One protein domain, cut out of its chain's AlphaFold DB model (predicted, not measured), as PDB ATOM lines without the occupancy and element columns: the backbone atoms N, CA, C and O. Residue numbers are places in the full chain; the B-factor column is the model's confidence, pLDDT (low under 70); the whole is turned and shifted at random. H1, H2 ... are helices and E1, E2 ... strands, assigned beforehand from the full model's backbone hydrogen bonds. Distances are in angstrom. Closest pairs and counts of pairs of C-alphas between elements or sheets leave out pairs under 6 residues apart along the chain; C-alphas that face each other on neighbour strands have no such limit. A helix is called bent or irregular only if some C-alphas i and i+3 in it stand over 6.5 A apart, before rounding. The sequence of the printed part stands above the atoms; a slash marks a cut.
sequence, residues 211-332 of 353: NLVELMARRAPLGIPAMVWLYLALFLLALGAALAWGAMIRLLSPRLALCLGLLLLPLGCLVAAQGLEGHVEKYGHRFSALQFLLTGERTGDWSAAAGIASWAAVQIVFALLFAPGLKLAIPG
ATOM      1  N   ASN A 211      24.721   2.819  16.471       86.81
ATOM      2  CA  ASN A 211      25.920   2.976  15.641       86.81
ATOM      3  C   ASN A 211      26.876   4.094  16.083       86.81
ATOM      4  O   ASN A 211      28.083   3.942  15.923       86.81
ATOM      5  N   LEU A 212      26.378   5.222  16.608       85.94
ATOM      6  CA  LEU A 212      27.244   6.297  17.115       85.94
ATOM      7  C   LEU A 212      27.658   6.062  18.568       85.94
ATOM      8  O   LEU A 212      28.836   6.188  18.898       85.94
ATOM      9  N   VAL A 213      26.705   5.717  19.434       91.44
ATOM     10  CA  VAL A 213      26.949   5.579  20.877       91.44
ATOM     11  C   VAL A 213      27.816   4.355  21.187       91.44
ATOM     12  O   VAL A 213      28.630   4.409  22.103       91.44
ATOM     13  N   GLU A 214      27.729   3.288  20.390       91.25
ATOM     14  CA  GLU A 214      28.604   2.110  20.480       91.25
ATOM     15  C   GLU A 214      30.078   2.437  20.228       91.25
ATOM     16  O   GLU A 214      30.956   1.761  20.762       91.25
ATOM     17  N   LEU A 215      30.358   3.465  19.420       93.50
ATOM     18  CA  LEU A 215      31.722   3.899  19.118       93.50
ATOM     19  C   LEU A 215      32.281   4.842  20.183       93.50
ATOM     20  O   LEU A 215      33.485   5.099  20.188       93.50
ATOM     21  N   MET A 216      31.438   5.376  21.064       95.25
ATOM     22  CA  MET A 216      31.857   6.271  22.135       95.25
ATOM     23  C   MET A 216      32.369   5.473  23.331       95.25
ATOM     24  O   MET A 216      31.795   4.453  23.707       95.25
ATOM     25  N   ALA A 217      33.429   5.970  23.967       95.12
ATOM     26  CA  ALA A 217      33.984   5.321  25.147       95.12
ATOM     27  C   ALA A 217      32.937   5.227  26.274       95.12
ATOM     28  O   ALA A 217      32.395   6.238  26.727       95.12
ATOM     29  N   ARG A 218      32.679   4.010  26.768       90.25
ATOM     30  CA  ARG A 218      31.761   3.784  27.900       90.25
ATOM     31  C   ARG A 218      32.349   4.249  29.223       90.25
ATOM     32  O   ARG A 218      31.633   4.671  30.129       90.25
ATOM     33  N   ARG A 219      33.670   4.132  29.358       84.56
ATOM     34  CA  ARG A 219      34.402   4.640  30.517       84.56
ATOM     35  C   ARG A 219      34.707   6.109  30.286       84.56
ATOM     36  O   ARG A 219      35.021   6.500  29.172       84.56
ATOM     37  N   ALA A 220      34.644   6.896  31.351       83.50
ATOM     38  CA  ALA A 220      35.030   8.299  31.350       83.50
ATOM     39  C   ALA A 220      36.450   8.421  31.930       83.50
ATOM     40  O   ALA A 220      36.592   8.430  33.160       83.50
ATOM     41  N   PRO A 221      37.517   8.485  31.104       82.50
ATOM     42  CA  PRO A 221      38.850   8.780  31.609       82.50
ATOM     43  C   PRO A 221      38.803  10.080  32.410       82.50
ATOM     44  O   PRO A 221      38.248  11.076  31.943       82.50
ATOM     45  N   LEU A 222      39.355  10.067  33.626       88.62
ATOM     46  CA  LEU A 222      39.369  11.229  34.526       88.62
ATOM     47  C   LEU A 222      37.965  11.753  34.907       88.62
ATOM     48  O   LEU A 222      37.832  12.900  35.323       88.62
ATOM     49  N   GLY A 223      36.911  10.944  34.740       91.38
ATOM     50  CA  GLY A 223      35.523  11.368  34.963       91.38
ATOM     51  C   GLY A 223      34.964  12.293  33.874       91.38
ATOM     52  O   GLY A 223      33.870  12.829  34.035       91.38
ATOM     53  N   ILE A 224      35.685  12.482  32.764       92.88
ATOM     54  CA  ILE A 224      35.260  13.334  31.651       92.88
ATOM     55  C   ILE A 224      34.445  12.496  30.649       92.88
ATOM     56  O   ILE A 224      34.961  11.494  30.145       92.88
ATOM     57  N   PRO A 225      33.196  12.887  30.318       93.50
ATOM     58  CA  PRO A 225      32.373  12.159  29.356       93.50
ATOM     59  C   PRO A 225      33.022  12.067  27.970       93.50
ATOM     60  O   PRO A 225      33.580  13.050  27.483       93.50
ATOM     61  N   ALA A 226      32.857  10.929  27.290       94.94
ATOM     62  CA  ALA A 226      33.400  10.670  25.952       94.94
ATOM     63  C   ALA A 226      33.137  11.804  24.943       94.94
ATOM     64  O   ALA A 226      34.049  12.248  24.248       94.94
ATOM     65  N   MET A 227      31.916  12.355  24.921       94.75
ATOM     66  CA  MET A 227      31.554  13.444  24.002       94.75
ATOM     67  C   MET A 227      32.411  14.704  24.184       94.75
ATOM     68  O   MET A 227      32.686  15.410  23.219       94.75
ATOM     69  N   VAL A 228      32.859  14.996  25.411       96.00
ATOM     70  CA  VAL A 228      33.716  16.159  25.687       96.00
ATOM     71  C   VAL A 228      35.082  15.971  25.033       96.00
ATOM     72  O   VAL A 228      35.594  16.906  24.417       96.00
ATOM     73  N   TRP A 229      35.642  14.760  25.093       97.38
ATOM     74  CA  TRP A 229      36.872  14.414  24.378       97.38
ATOM     75  C   TRP A 229      36.697  14.532  22.861       97.38
ATOM     76  O   TRP A 229      37.552  15.109  22.193       97.38
ATOM     77  N   LEU A 230      35.563  14.085  22.313       97.19
ATOM     78  CA  LEU A 230      35.271  14.216  20.880       97.19
ATOM     79  C   LEU A 230      35.125  15.680  20.439       97.19
ATOM     80  O   LEU A 230      35.684  16.077  19.416       97.19
ATOM     81  N   TYR A 231      34.446  16.518  21.228       98.12
ATOM     82  CA  TYR A 231      34.392  17.960  20.976       98.12
ATOM     83  C   TYR A 231      35.767  18.615  21.071       98.12
ATOM     84  O   TYR A 231      36.078  19.489  20.263       98.12
ATOM     85  N   LEU A 232      36.616  18.184  22.007       98.12
ATOM     86  CA  LEU A 232      37.989  18.669  22.090       98.12
ATOM     87  C   LEU A 232      38.796  18.255  20.852       98.12
ATOM     88  O   LEU A 232      39.475  19.101  20.277       98.12
ATOM     89  N   ALA A 233      38.681  17.009  20.382       97.94
ATOM     90  CA  ALA A 233      39.335  16.559  19.151       97.94
ATOM     91  C   ALA A 233      38.904  17.409  17.945       97.94
ATOM     92  O   ALA A 233      39.744  17.907  17.191       97.94
ATOM     93  N   LEU A 234      37.597  17.650  17.804       98.06
ATOM     94  CA  LEU A 234      37.036  18.487  16.746       98.06
ATOM     95  C   LEU A 234      37.497  19.950  16.857       98.06
ATOM     96  O   LEU A 234      37.802  20.587  15.847       98.06
ATOM     97  N   PHE A 235      37.616  20.482  18.076       98.44
ATOM     98  CA  PHE A 235      38.183  21.806  18.315       98.44
ATOM     99  C   PHE A 235      39.655  21.887  17.894       98.44
ATOM    100  O   PHE A 235      40.055  22.874  17.276       98.44
ATOM    101  N   LEU A 236      40.463  20.857  18.168       98.19
ATOM    102  CA  LEU A 236      41.869  20.818  17.753       98.19
ATOM    103  C   LEU A 236      42.018  20.741  16.225       98.19
ATOM    104  O   LEU A 236      42.892  21.410  15.669       98.19
ATOM    105  N   LEU A 237      41.137  20.007  15.533       98.06
ATOM    106  CA  LEU A 237      41.056  20.023  14.066       98.06
ATOM    107  C   LEU A 237      40.720  21.427  13.543       98.06
ATOM    108  O   LEU A 237      41.412  21.952  12.665       98.06
ATOM    109  N   ALA A 238      39.710  22.073  14.131       98.06
ATOM    110  CA  ALA A 238      39.310  23.434  13.789       98.06
ATOM    111  C   ALA A 238      40.430  24.461  14.026       98.06
ATOM    112  O   ALA A 238      40.664  25.333  13.183       98.06
ATOM    113  N   LEU A 239      41.156  24.339  15.140       97.31
ATOM    114  CA  LEU A 239      42.308  25.175  15.461       97.31
ATOM    115  C   LEU A 239      43.451  24.958  14.466       97.31
ATOM    116  O   LEU A 239      43.999  25.935  13.958       97.31
ATOM    117  N   GLY A 240      43.765  23.706  14.126       97.00
ATOM    118  CA  GLY A 240      44.765  23.377  13.108       97.00
ATOM    119  C   GLY A 240      44.441  24.001  11.747       97.00
ATOM    120  O   GLY A 240      45.302  24.641  11.140       97.00
ATOM    121  N   ALA A 241      43.184  23.907  11.304       96.81
ATOM    122  CA  ALA A 241      42.727  24.540  10.067       96.81
ATOM    123  C   ALA A 241      42.844  26.074  10.115       96.81
ATOM    124  O   ALA A 241      43.322  26.696   9.161       96.81
ATOM    125  N   ALA A 242      42.459  26.694  11.235       95.56
ATOM    126  CA  ALA A 242      42.573  28.137  11.430       95.56
ATOM    127  C   ALA A 242      44.038  28.614  11.427       95.56
ATOM    128  O   ALA A 242      44.341  29.629  10.799       95.56
ATOM    129  N   LEU A 243      44.950  27.875  12.070       95.12
ATOM    130  CA  LEU A 243      46.392  28.151  12.081       95.12
ATOM    131  C   LEU A 243      46.999  28.048  10.679       95.12
ATOM    132  O   LEU A 243      47.694  28.970  10.245       95.12
ATOM    133  N   ALA A 244      46.705  26.961   9.959       94.81
ATOM    134  CA  ALA A 244      47.183  26.746   8.596       94.81
ATOM    135  C   ALA A 244      46.710  27.869   7.663       94.81
ATOM    136  O   ALA A 244      47.510  28.471   6.943       94.81
ATOM    137  N   TRP A 245      45.423  28.222   7.734       94.19
ATOM    138  CA  TRP A 245      44.887  29.351   6.980       94.19
ATOM    139  C   TRP A 245      45.549  30.673   7.380       94.19
ATOM    140  O   TRP A 245      45.989  31.424   6.511       94.19
ATOM    141  N   GLY A 246      45.682  30.939   8.682       91.12
ATOM    142  CA  GLY A 246      46.333  32.137   9.208       91.12
ATOM    143  C   GLY A 246      47.770  32.309   8.708       91.12
ATOM    144  O   GLY A 246      48.154  33.416   8.330       91.12
ATOM    145  N   ALA A 247      48.544  31.225   8.620       92.75
ATOM    146  CA  ALA A 247      49.877  31.243   8.023       92.75
ATOM    147  C   ALA A 247      49.852  31.542   6.517       92.75
ATOM    148  O   ALA A 247      50.628  32.377   6.050       92.75
ATOM    149  N   MET A 248      48.938  30.923   5.759       92.06
ATOM    150  CA  MET A 248      48.813  31.162   4.313       92.06
ATOM    151  C   MET A 248      48.522  32.630   3.982       92.06
ATOM    152  O   MET A 248      49.072  33.166   3.020       92.06
ATOM    153  N   ILE A 249      47.703  33.303   4.794       89.38
ATOM    154  CA  ILE A 249      47.417  34.738   4.634       89.38
ATOM    155  C   ILE A 249      48.355  35.645   5.450       89.38
ATOM    156  O   ILE A 249      48.069  36.828   5.620       89.38
ATOM    157  N   ARG A 250      49.501  35.109   5.899       89.19
ATOM    158  CA  ARG A 250      50.602  35.827   6.574       89.19
ATOM    159  C   ARG A 250      50.203  36.557   7.861       89.19
ATOM    160  O   ARG A 250      50.791  37.575   8.213       89.19
ATOM    161  N   LEU A 251      49.208  36.035   8.568       85.12
ATOM    162  CA  LEU A 251      48.795  36.520   9.892       85.12
ATOM    163  C   LEU A 251      49.600  35.907  11.021       85.12
ATOM    164  O   LEU A 251      49.708  36.483  12.098       85.12
ATOM    165  N   LEU A 252      50.130  34.719  10.770       89.44
ATOM    166  CA  LEU A 252      50.964  33.969  11.685       89.44
ATOM    167  C   LEU A 252      52.259  33.629  10.969       89.44
ATOM    168  O   LEU A 252      52.277  33.432   9.751       89.44
ATOM    169  N   SER A 253      53.338  33.521  11.737       92.56
ATOM    170  CA  SER A 253      54.580  32.964  11.215       92.56
ATOM    171  C   SER A 253      54.317  31.537  10.710       92.56
ATOM    172  O   SER A 253      53.789  30.725  11.477       92.56
ATOM    173  N   PRO A 254      54.703  31.188   9.467       94.50
ATOM    174  CA  PRO A 254      54.532  29.829   8.958       94.50
ATOM    175  C   PRO A 254      55.292  28.804   9.808       94.50
ATOM    176  O   PRO A 254      54.826  27.682   9.958       94.50
ATOM    177  N   ARG A 255      56.409  29.202  10.439       95.94
ATOM    178  CA  ARG A 255      57.147  28.351  11.386       95.94
ATOM    179  C   ARG A 255      56.321  28.061  12.636       95.94
ATOM    180  O   ARG A 255      56.226  26.913  13.037       95.94
ATOM    181  N   LEU A 256      55.688  29.087  13.214       93.19
ATOM    182  CA  LEU A 256      54.829  28.918  14.389       93.19
ATOM    183  C   LEU A 256      53.628  28.024  14.065       93.19
ATOM    184  O   LEU A 256      53.339  27.098  14.815       93.19
ATOM    185  N   ALA A 257      52.955  28.271  12.937       94.44
ATOM    186  CA  ALA A 257      51.829  27.449  12.508       94.44
ATOM    187  C   ALA A 257      52.241  25.998  12.228       94.44
ATOM    188  O   ALA A 257      51.498  25.092  12.589       94.44
ATOM    189  N   LEU A 258      53.427  25.769  11.650       94.88
ATOM    190  CA  LEU A 258      53.979  24.427  11.461       94.88
ATOM    191  C   LEU A 258      54.269  23.745  12.805       94.88
ATOM    192  O   LEU A 258      53.818  22.625  13.011       94.88
ATOM    193  N   CYS A 259      54.960  24.412  13.734       96.50
ATOM    194  CA  CYS A 259      55.259  23.855  15.056       96.50
ATOM    195  C   CYS A 259      53.982  23.504  15.831       96.50
ATOM    196  O   CYS A 259      53.867  22.402  16.364       96.50
ATOM    197  N   LEU A 260      53.005  24.416  15.864       95.56
ATOM    198  CA  LEU A 260      51.718  24.163  16.510       95.56
ATOM    199  C   LEU A 260      50.934  23.067  15.784       95.56
ATOM    200  O   LEU A 260      50.375  22.200  16.440       95.56
ATOM    201  N   GLY A 261      50.925  23.052  14.450       94.56
ATOM    202  CA  GLY A 261      50.280  22.000  13.662       94.56
ATOM    203  C   GLY A 261      50.858  20.612  13.950       94.56
ATOM    204  O   GLY A 261      50.099  19.679  14.200       94.56
ATOM    205  N   LEU A 262      52.189  20.497  14.005       94.75
ATOM    206  CA  LEU A 262      52.891  19.258  14.353       94.75
ATOM    207  C   LEU A 262      52.606  18.801  15.788       94.75
ATOM    208  O   LEU A 262      52.560  17.601  16.029       94.75
ATOM    209  N   LEU A 263      52.385  19.727  16.727       96.12
ATOM    210  CA  LEU A 263      51.976  19.400  18.098       96.12
ATOM    211  C   LEU A 263      50.505  18.959  18.176       96.12
ATOM    212  O   LEU A 263      50.171  18.013  18.889       96.12
ATOM    213  N   LEU A 264      49.621  19.641  17.441       96.19
ATOM    214  CA  LEU A 264      48.186  19.348  17.413       96.19
ATOM    215  C   LEU A 264      47.874  17.988  16.788       96.19
ATOM    216  O   LEU A 264      46.840  17.410  17.111       96.19
ATOM    217  N   LEU A 265      48.749  17.474  15.923       94.69
ATOM    218  CA  LEU A 265      48.567  16.186  15.265       94.69
ATOM    219  C   LEU A 265      48.493  15.007  16.262       94.69
ATOM    220  O   LEU A 265      47.422  14.404  16.375       94.69
ATOM    221  N   PRO A 266      49.558  14.665  17.019       94.88
ATOM    222  CA  PRO A 266      49.503  13.569  17.984       94.88
ATOM    223  C   PRO A 266      48.523  13.868  19.123       94.88
ATOM    224  O   PRO A 266      47.823  12.965  19.572       94.88
ATOM    225  N   LEU A 267      48.410  15.132  19.552       96.75
ATOM    226  CA  LEU A 267      47.472  15.519  20.604       96.75
ATOM    227  C   LEU A 267      46.016  15.273  20.188       96.75
ATOM    228  O   LEU A 267      45.254  14.698  20.957       96.75
ATOM    229  N   GLY A 268      45.634  15.666  18.970       96.56
ATOM    230  CA  GLY A 268      44.296  15.430  18.433       96.56
ATOM    231  C   GLY A 268      43.971  13.941  18.340       96.56
ATOM    232  O   GLY A 268      42.886  13.538  18.752       96.56
ATOM    233  N   CYS A 269      44.930  13.126  17.890       95.62
ATOM    234  CA  CYS A 269      44.772  11.674  17.811       95.62
ATOM    235  C   CYS A 269      44.561  11.050  19.199       95.62
ATOM    236  O   CYS A 269      43.657  10.235  19.378       95.62
ATOM    237  N   LEU A 270      45.363  11.448  20.193       95.06
ATOM    238  CA  LEU A 270      45.238  10.959  21.570       95.06
ATOM    239  C   LEU A 270      43.900  11.367  22.193       95.06
ATOM    240  O   LEU A 270      43.236  10.537  22.805       95.06
ATOM    241  N   VAL A 271      43.490  12.624  22.012       96.62
ATOM    242  CA  VAL A 271      42.209  13.146  22.503       96.62
ATOM    243  C   VAL A 271      41.030  12.411  21.858       96.62
ATOM    244  O   VAL A 271      40.104  12.022  22.564       96.62
ATOM    245  N   ALA A 272      41.073  12.164  20.545       96.56
ATOM    246  CA  ALA A 272      40.048  11.383  19.857       96.56
ATOM    247  C   ALA A 272      39.976   9.948  20.400       96.56
ATOM    248  O   ALA A 272      38.883   9.454  20.666       96.56
ATOM    249  N   ALA A 273      41.126   9.314  20.646       94.94
ATOM    250  CA  ALA A 273      41.189   7.978  21.232       94.94
ATOM    251  C   ALA A 273      40.584   7.907  22.647       94.94
ATOM    252  O   ALA A 273      40.043   6.870  23.005       94.94
ATOM    253  N   GLN A 274      40.619   8.988  23.441       96.56
ATOM    254  CA  GLN A 274      39.941   9.023  24.751       96.56
ATOM    255  C   GLN A 274      38.413   9.107  24.640       96.56
ATOM    256  O   GLN A 274      37.705   8.693  25.556       96.56
ATOM    257  N   GLY A 275      37.897   9.680  23.550       96.19
ATOM    258  CA  GLY A 275      36.458   9.799  23.310       96.19
ATOM    259  C   GLY A 275      35.835   8.577  22.634       96.19
ATOM    260  O   GLY A 275      34.610   8.458  22.614       96.19
ATOM    261  N   LEU A 276      36.653   7.682  22.085       96.38
ATOM    262  CA  LEU A 276      36.221   6.525  21.306       96.38
ATOM    263  C   LEU A 276      36.480   5.219  22.055       96.38
ATOM    264  O   LEU A 276      37.440   5.095  22.810       96.38
ATOM    265  N   GLU A 277      35.620   4.229  21.834       95.31
ATOM    266  CA  GLU A 277      35.729   2.933  22.492       95.31
ATOM    267  C   GLU A 277      36.977   2.178  22.011       95.31
ATOM    268  O   GLU A 277      37.239   2.020  20.811       95.31
ATOM    269  N   GLY A 278      37.771   1.703  22.973       91.69
ATOM    270  CA  GLY A 278      39.016   0.995  22.684       91.69
ATOM    271  C   GLY A 278      38.764  -0.388  22.088       91.69
ATOM    272  O   GLY A 278      39.583  -0.879  21.315       91.69
ATOM    273  N   HIS A 279      37.624  -0.996  22.433       90.38
ATOM    274  CA  HIS A 279      37.229  -2.322  21.976       90.38
ATOM    275  C   HIS A 279      35.718  -2.391  21.741       90.38
ATOM    276  O   HIS A 279      34.930  -2.463  22.682       90.38
ATOM    277  N   VAL A 280      35.328  -2.411  20.473       90.62
ATOM    278  CA  VAL A 280      33.962  -2.642  20.013       90.62
ATOM    279  C   VAL A 280      33.853  -4.097  19.575       90.62
ATOM    280  O   VAL A 280      34.662  -4.562  18.772       90.62
ATOM    281  N   GLU A 281      32.859  -4.810  20.100       89.00
ATOM    282  CA  GLU A 281      32.525  -6.175  19.690       89.00
ATOM    283  C   GLU A 281      31.261  -6.148  18.829       89.00
ATOM    284  O   GLU A 281      30.175  -5.843  19.319       89.00
ATOM    285  N   LYS A 282      31.394  -6.444  17.530       85.00
ATOM    286  CA  LYS A 282      30.259  -6.482  16.594       85.00
ATOM    287  C   LYS A 282      30.472  -7.583  15.562       85.00
ATOM    288  O   LYS A 282      31.545  -7.684  14.970       85.00
ATOM    289  N   TYR A 283      29.448  -8.408  15.340       82.88
ATOM    290  CA  TYR A 283      29.471  -9.522  14.377       82.88
ATOM    291  C   TYR A 283      30.632 -10.519  14.582       82.88
ATOM    292  O   TYR A 283      31.202 -11.011  13.615       82.88
ATOM    293  N   GLY A 284      31.017 -10.795  15.833       84.94
ATOM    294  CA  GLY A 284      32.116 -11.720  16.154       84.94
ATOM    295  C   GLY A 284      33.526 -11.149  15.958       84.94
ATOM    296  O   GLY A 284      34.503 -11.869  16.145       84.94
ATOM    297  N   HIS A 285      33.649  -9.864  15.620       85.50
ATOM    298  CA  HIS A 285      34.927  -9.164  15.514       85.50
ATOM    299  C   HIS A 285      35.117  -8.188  16.672       85.50
ATOM    300  O   HIS A 285      34.157  -7.559  17.119       85.50
ATOM    301  N   ARG A 286      36.371  -8.031  17.107       88.44
ATOM    302  CA  ARG A 286      36.794  -7.052  18.110       88.44
ATOM    303  C   ARG A 286      37.763  -6.062  17.471       88.44
ATOM    304  O   ARG A 286      38.793  -6.476  16.950       88.44
ATOM    305  N   PHE A 287      37.432  -4.774  17.509       89.44
ATOM    306  CA  PHE A 287      38.226  -3.710  16.880       89.44
ATOM    307  C   PHE A 287      38.150  -2.398  17.673       89.44
ATOM    308  O   PHE A 287      37.239  -2.208  18.475       89.44
ATOM    309  N   SER A 288      39.086  -1.472  17.454       91.38
ATOM    310  CA  SER A 288      38.999  -0.122  18.033       91.38
ATOM    311  C   SER A 288      38.055   0.762  17.220       91.38
ATOM    312  O   SER A 288      38.135   0.787  15.990       91.38
ATOM    313  N   ALA A 289      37.211   1.554  17.886       93.38
ATOM    314  CA  ALA A 289      36.333   2.508  17.212       93.38
ATOM    315  C   ALA A 289      37.116   3.543  16.379       93.38
ATOM    316  O   ALA A 289      36.695   3.886  15.275       93.38
ATOM    317  N   LEU A 290      38.284   3.996  16.854       92.62
ATOM    318  CA  LEU A 290      39.138   4.925  16.102       92.62
ATOM    319  C   LEU A 290      39.665   4.292  14.811       92.62
ATOM    320  O   LEU A 290      39.620   4.922  13.757       92.62
ATOM    321  N   GLN A 291      40.132   3.045  14.881       89.75
ATOM    322  CA  GLN A 291      40.573   2.301  13.702       89.75
ATOM    323  C   GLN A 291      39.418   2.132  12.715       89.75
ATOM    324  O   GLN A 291      39.544   2.506  11.554       89.75
ATOM    325  N   PHE A 292      38.266   1.665  13.196       89.81
ATOM    326  CA  PHE A 292      37.086   1.476  12.361       89.81
ATOM    327  C   PHE A 292      36.677   2.756  11.620       89.81
ATOM    328  O   PHE A 292      36.411   2.704  10.421       89.81
ATOM    329  N   LEU A 293      36.698   3.914  12.289       89.69
ATOM    330  CA  LEU A 293      36.365   5.201  11.669       89.69
ATOM    331  C   LEU A 293      37.401   5.673  10.642       89.69
ATOM    332  O   LEU A 293      37.035   6.289   9.643       89.69
ATOM    333  N   LEU A 294      38.688   5.426  10.888       87.75
ATOM    334  CA  LEU A 294      39.765   5.910  10.024       87.75
ATOM    335  C   LEU A 294      39.988   5.031   8.788       87.75
ATOM    336  O   LEU A 294      40.529   5.515   7.796       87.75
ATOM    337  N   THR A 295      39.621   3.751   8.852       79.81
ATOM    338  CA  THR A 295      40.093   2.742   7.889       79.81
ATOM    339  C   THR A 295      38.961   1.899   7.315       79.81
ATOM    340  O   THR A 295      39.102   1.336   6.233       79.81
ATOM    341  N   GLY A 296      37.827   1.822   8.016       77.31
ATOM    342  CA  GLY A 296      36.707   0.955   7.662       77.31
ATOM    343  C   GLY A 296      36.948  -0.532   7.947       77.31
ATOM    344  O   GLY A 296      36.047  -1.338   7.714       77.31
ATOM    345  N   GLU A 297      38.121  -0.915   8.460       76.44
ATOM    346  CA  GLU A 297      38.454  -2.309   8.757       76.44
ATOM    347  C   GLU A 297      38.006  -2.707  10.169       76.44
ATOM    348  O   GLU A 297      38.171  -1.964  11.135       76.44
ATOM    349  N   ARG A 298      37.455  -3.921  10.287       78.31
ATOM    350  CA  ARG A 298      37.044  -4.546  11.561       78.31
ATOM    351  C   ARG A 298      38.025  -5.622  12.038       78.31
ATOM    352  O   ARG A 298      37.745  -6.335  12.996       78.31
ATOM    353  N   THR A 299      39.141  -5.775  11.333       72.50
ATOM    354  CA  THR A 299      40.105  -6.859  11.517       72.50
ATOM    355  C   THR A 299      41.521  -6.318  11.395       72.50
ATOM    356  O   THR A 299      41.803  -5.579  10.457       72.50
ATOM    357  N   GLY A 300      42.408  -6.730  12.299       67.06
ATOM    358  CA  GLY A 300      43.841  -6.437  12.240       67.06
ATOM    359  C   GLY A 300      44.311  -5.467  13.321       67.06
ATOM    360  O   GLY A 300      43.611  -4.518  13.664       67.06
ATOM    361  N   ASP A 301      45.519  -5.704  13.830       74.00
ATOM    362  CA  ASP A 301      46.174  -4.833  14.803       74.00
ATOM    363  C   ASP A 301      46.891  -3.692  14.079       74.00
ATOM    364  O   ASP A 301      47.790  -3.904  13.262       74.00
ATOM    365  N   TRP A 302      46.494  -2.455  14.369       77.75
ATOM    366  CA  TRP A 302      47.122  -1.276  13.784       77.75
ATOM    367  C   TRP A 302      48.337  -0.828  14.591       77.75
ATOM    368  O   TRP A 302      48.278  -0.657  15.809       77.75
ATOM    369  N   SER A 303      49.445  -0.556  13.897       86.50
ATOM    370  CA  SER A 303      50.579   0.122  14.525       86.50
ATOM    371  C   SER A 303      50.200   1.557  14.912       86.50
ATOM    372  O   SER A 303      49.429   2.226  14.218       86.50
ATOM    373  N   ALA A 304      50.799   2.078  15.985       85.31
ATOM    374  CA  ALA A 304      50.598   3.470  16.400       85.31
ATOM    375  C   ALA A 304      50.931   4.474  15.275       85.31
ATOM    376  O   ALA A 304      50.258   5.494  15.129       85.31
ATOM    377  N   ALA A 305      51.928   4.159  14.440       88.12
ATOM    378  CA  ALA A 305      52.315   4.981  13.296       88.12
ATOM    379  C   ALA A 305      51.201   5.078  12.241       88.12
ATOM    380  O   ALA A 305      50.935   6.171  11.743       88.12
ATOM    381  N   ALA A 306      50.519   3.967  11.941       88.44
ATOM    382  CA  ALA A 306      49.393   3.961  11.010       88.44
ATOM    383  C   ALA A 306      48.231   4.816  11.541       88.44
ATOM    384  O   ALA A 306      47.687   5.637  10.805       88.44
ATOM    385  N   GLY A 307      47.917   4.713  12.839       88.25
ATOM    386  CA  GLY A 307      46.891   5.546  13.478       88.25
ATOM    387  C   GLY A 307      47.190   7.046  13.370       88.25
ATOM    388  O   GLY A 307      46.336   7.824  12.941       88.25
ATOM    389  N   ILE A 308      48.429   7.450  13.678       90.44
ATOM    390  CA  ILE A 308      48.871   8.848  13.554       90.44
ATOM    391  C   ILE A 308      48.826   9.316  12.091       90.44
ATOM    392  O   ILE A 308      48.377  10.432  11.826       90.44
ATOM    393  N   ALA A 309      49.256   8.485  11.138       92.31
ATOM    394  CA  ALA A 309      49.232   8.819   9.715       92.31
ATOM    395  C   ALA A 309      47.800   9.034   9.194       92.31
ATOM    396  O   ALA A 309      47.533  10.024   8.508       92.31
ATOM    397  N   SER A 310      46.857   8.170   9.574       92.62
ATOM    398  CA  SER A 310      45.443   8.333   9.220       92.62
ATOM    399  C   SER A 310      44.825   9.572   9.866       92.62
ATOM    400  O   SER A 310      44.093  10.313   9.209       92.62
ATOM    401  N   TRP A 311      45.169   9.873  11.121       94.75
ATOM    402  CA  TRP A 311      44.747  11.123  11.755       94.75
ATOM    403  C   TRP A 311      45.330  12.362  11.054       94.75
ATOM    404  O   TRP A 311      44.640  13.370  10.891       94.75
ATOM    405  N   ALA A 312      46.570  12.284  10.559       95.56
ATOM    406  CA  ALA A 312      47.166  13.351   9.755       95.56
ATOM    407  C   ALA A 312      46.388  13.586   8.460       95.56
ATOM    408  O   ALA A 312      46.128  14.737   8.103       95.56
ATOM    409  N   ALA A 313      45.952  12.513   7.794       95.56
ATOM    410  CA  ALA A 313      45.082  12.614   6.629       95.56
ATOM    411  C   ALA A 313      43.755  13.310   6.978       95.56
ATOM    412  O   ALA A 313      43.359  14.238   6.271       95.56
ATOM    413  N   VAL A 314      43.118  12.955   8.104       95.88
ATOM    414  CA  VAL A 314      41.908  13.641   8.598       95.88
ATOM    415  C   VAL A 314      42.165  15.132   8.808       95.88
ATOM    416  O   VAL A 314      41.384  15.956   8.337       95.88
ATOM    417  N   GLN A 315      43.270  15.505   9.454       96.19
ATOM    418  CA  GLN A 315      43.598  16.908   9.709       96.19
ATOM    419  C   GLN A 315      43.846  17.701   8.417       96.19
ATOM    420  O   GLN A 315      43.379  18.837   8.297       96.19
ATOM    421  N   ILE A 316      44.529  17.107   7.435       96.38
ATOM    422  CA  ILE A 316      44.760  17.717   6.117       96.38
ATOM    423  C   ILE A 316      43.433  17.903   5.377       96.38
ATOM    424  O   ILE A 316      43.142  19.007   4.915       96.38
ATOM    425  N   VAL A 317      42.607  16.857   5.296       96.06
ATOM    426  CA  VAL A 317      41.293  16.915   4.637       96.06
ATOM    427  C   VAL A 317      40.403  17.952   5.315       96.06
ATOM    428  O   VAL A 317      39.809  18.785   4.630       96.06
ATOM    429  N   PHE A 318      40.370  17.982   6.649       97.38
ATOM    430  CA  PHE A 318      39.635  18.988   7.409       97.38
ATOM    431  C   PHE A 318      40.130  20.404   7.072       97.38
ATOM    432  O   PHE A 318      39.337  21.280   6.738       97.38
ATOM    433  N   ALA A 319      41.442  20.654   7.069       96.44
ATOM    434  CA  ALA A 319      41.976  21.969   6.712       96.44
ATOM    435  C   ALA A 319      41.599  22.394   5.278       96.44
ATOM    436  O   ALA A 319      41.210  23.545   5.060       96.44
ATOM    437  N   LEU A 320      41.660  21.471   4.313       95.75
ATOM    438  CA  LEU A 320      41.304  21.726   2.914       95.75
ATOM    439  C   LEU A 320      39.808  22.015   2.736       95.75
ATOM    440  O   LEU A 320      39.453  22.994   2.078       95.75
ATOM    441  N   LEU A 321      38.935  21.214   3.355       96.12
ATOM    442  CA  LEU A 321      37.481  21.392   3.285       96.12
ATOM    443  C   LEU A 321      37.034  22.725   3.893       96.12
ATOM    444  O   LEU A 321      36.119  23.368   3.379       96.12
ATOM    445  N   PHE A 322      37.698  23.178   4.960       96.75
ATOM    446  CA  PHE A 322      37.320  24.401   5.667       96.75
ATOM    447  C   PHE A 322      37.978  25.666   5.108       96.75
ATOM    448  O   PHE A 322      37.473  26.767   5.350       96.75
ATOM    449  N   ALA A 323      39.042  25.550   4.307       94.25
ATOM    450  CA  ALA A 323      39.757  26.690   3.728       94.25
ATOM    451  C   ALA A 323      38.851  27.707   2.990       94.25
ATOM    452  O   ALA A 323      38.996  28.909   3.244       94.25
ATOM    453  N   PRO A 324      37.871  27.311   2.144       92.75
ATOM    454  CA  PRO A 324      36.953  28.263   1.512       92.75
ATOM    455  C   PRO A 324      36.127  29.059   2.529       92.75
ATOM    456  O   PRO A 324      35.957  30.271   2.384       92.75
ATOM    457  N   GLY A 325      35.656  28.402   3.591       93.88
ATOM    458  CA  GLY A 325      34.938  29.049   4.686       93.88
ATOM    459  C   GLY A 325      35.811  30.015   5.474       93.88
ATOM    460  O   GLY A 325      35.421  31.157   5.719       93.88
ATOM    461  N   LEU A 326      37.028  29.593   5.819       93.44
ATOM    462  CA  LEU A 326      37.999  30.424   6.529       93.44
ATOM    463  C   LEU A 326      38.376  31.672   5.718       93.44
ATOM    464  O   LEU A 326      38.447  32.773   6.272       93.44
ATOM    465  N   LYS A 327      38.492  31.547   4.391       91.19
ATOM    466  CA  LYS A 327      38.658  32.683   3.471       91.19
ATOM    467  C   LYS A 327      37.504  33.686   3.555       91.19
ATOM    468  O   LYS A 327      37.745  34.894   3.543       91.19
ATOM    469  N   LEU A 328      36.256  33.213   3.644       86.75
ATOM    470  CA  LEU A 328      35.066  34.066   3.800       86.75
ATOM    471  C   LEU A 328      34.994  34.726   5.186       86.75
ATOM    472  O   LEU A 328      34.520  35.862   5.310       86.75
ATOM    473  N   ALA A 329      35.450  34.015   6.219       87.00
ATOM    474  CA  ALA A 329      35.409  34.425   7.619       87.00
ATOM    475  C   ALA A 329      36.499  35.434   8.000       87.00
ATOM    476  O   ALA A 329      36.266  36.306   8.843       87.00
ATOM    477  N   ILE A 330      37.671  35.343   7.369       80.06
ATOM    478  CA  ILE A 330      38.858  36.157   7.658       80.06
ATOM    479  C   ILE A 330      39.230  37.045   6.446       80.06
ATOM    480  O   ILE A 330      40.375  37.034   5.996       80.06
ATOM    481  N   PRO A 331      38.311  37.841   5.858       62.66
ATOM    482  CA  PRO A 331      38.700  38.747   4.795       62.66
ATOM    483  C   PRO A 331      39.390  39.954   5.421       62.66
ATOM    484  O   PRO A 331      38.756  40.776   6.083       62.66
ATOM    485  N   GLY A 332      40.698  40.054   5.204       56.84
ATOM    486  CA  GLY A 332      41.446  41.273   5.481       56.84
ATOM    487  C   GLY A 332      41.738  41.534   6.953       56.84
ATOM    488  O   GLY A 332      41.690  42.692   7.367       56.84
TER     489      GLY A 332
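Overview. This is residues 211 to 332 of the 353 residues of an uncharacterized protein of Candidatus Accumulibacter sp. SK-12 (UniProt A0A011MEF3). A long helical hairpin, H1 and H2, is crossed on one side by a third long helix, H4, and at one end sits a small head made of the strand hairpin E1 and E2 and the short helix H3. The printed part has 122 residues with four named helices and two named strands, in the order H1, H2, E1, E2, H3, H4; the sheet is E1 - E2, antiparallel, and the class is mostly helix. It is elongated, 54 by 29 by 23 A, and only just compact, close to loose, with a radius of gyration of the C-alphas of 16.1 A.

Along the chain. E1 is residues 280 to 282 and E2 residues 285 to 287. H3 is residues 289 to 295. H1, residues 226 to 248, is 33.6 A long and begins at C-alpha 226 (33.400, 10.670, 25.952). H2, residues 254 to 275, is 30.6 A long and has a kink of 29 degrees near residue 265. H4, residues 304 to 329, is 35.6 A long and ends at C-alpha 329 (35.409, 34.425, 7.619); it is irregular, C-alphas 321 and 324 being 7.1 A apart.

Arrangement. In the hairpin E1 and E2, N 280 and O 287 are within hydrogen-bond range at 2.8 A. H3 touches H4, about perpendicular at 76 degrees, closest at the C-alphas of Leu 294 and Ser 310, 6.2 A. H4, the hub, touches H1 with residues 315 to 327 alone, at a steep tilt of 61 degrees; the closest C-alphas, of Ala 241 and Ala 319, are 4.3 A apart. H4 touches H2 with residues 307 to 315 alone, closest at the C-alphas of Cys 269 and Trp 311, 6.1 A. H1 and H2 touch at a shallow tilt of 14 degrees, opposite ways, closest at the C-alphas of Ala 226 and Gly 275, 4.1 A. H1 and H3 are apart. Every O i to N i+4 pair is within hydrogen-bond range in H1 and H3, against 17 of 18 in H2 and 20 of 22 in H4.

Size, cuts and confidence. The C-alphas farthest apart, of Gly 284 and Gly 332, are 54.9 A apart. The printed part has no cut, and no link between named elements is long. Residues 300 and 331 to 332 are under 70 in pLDDT.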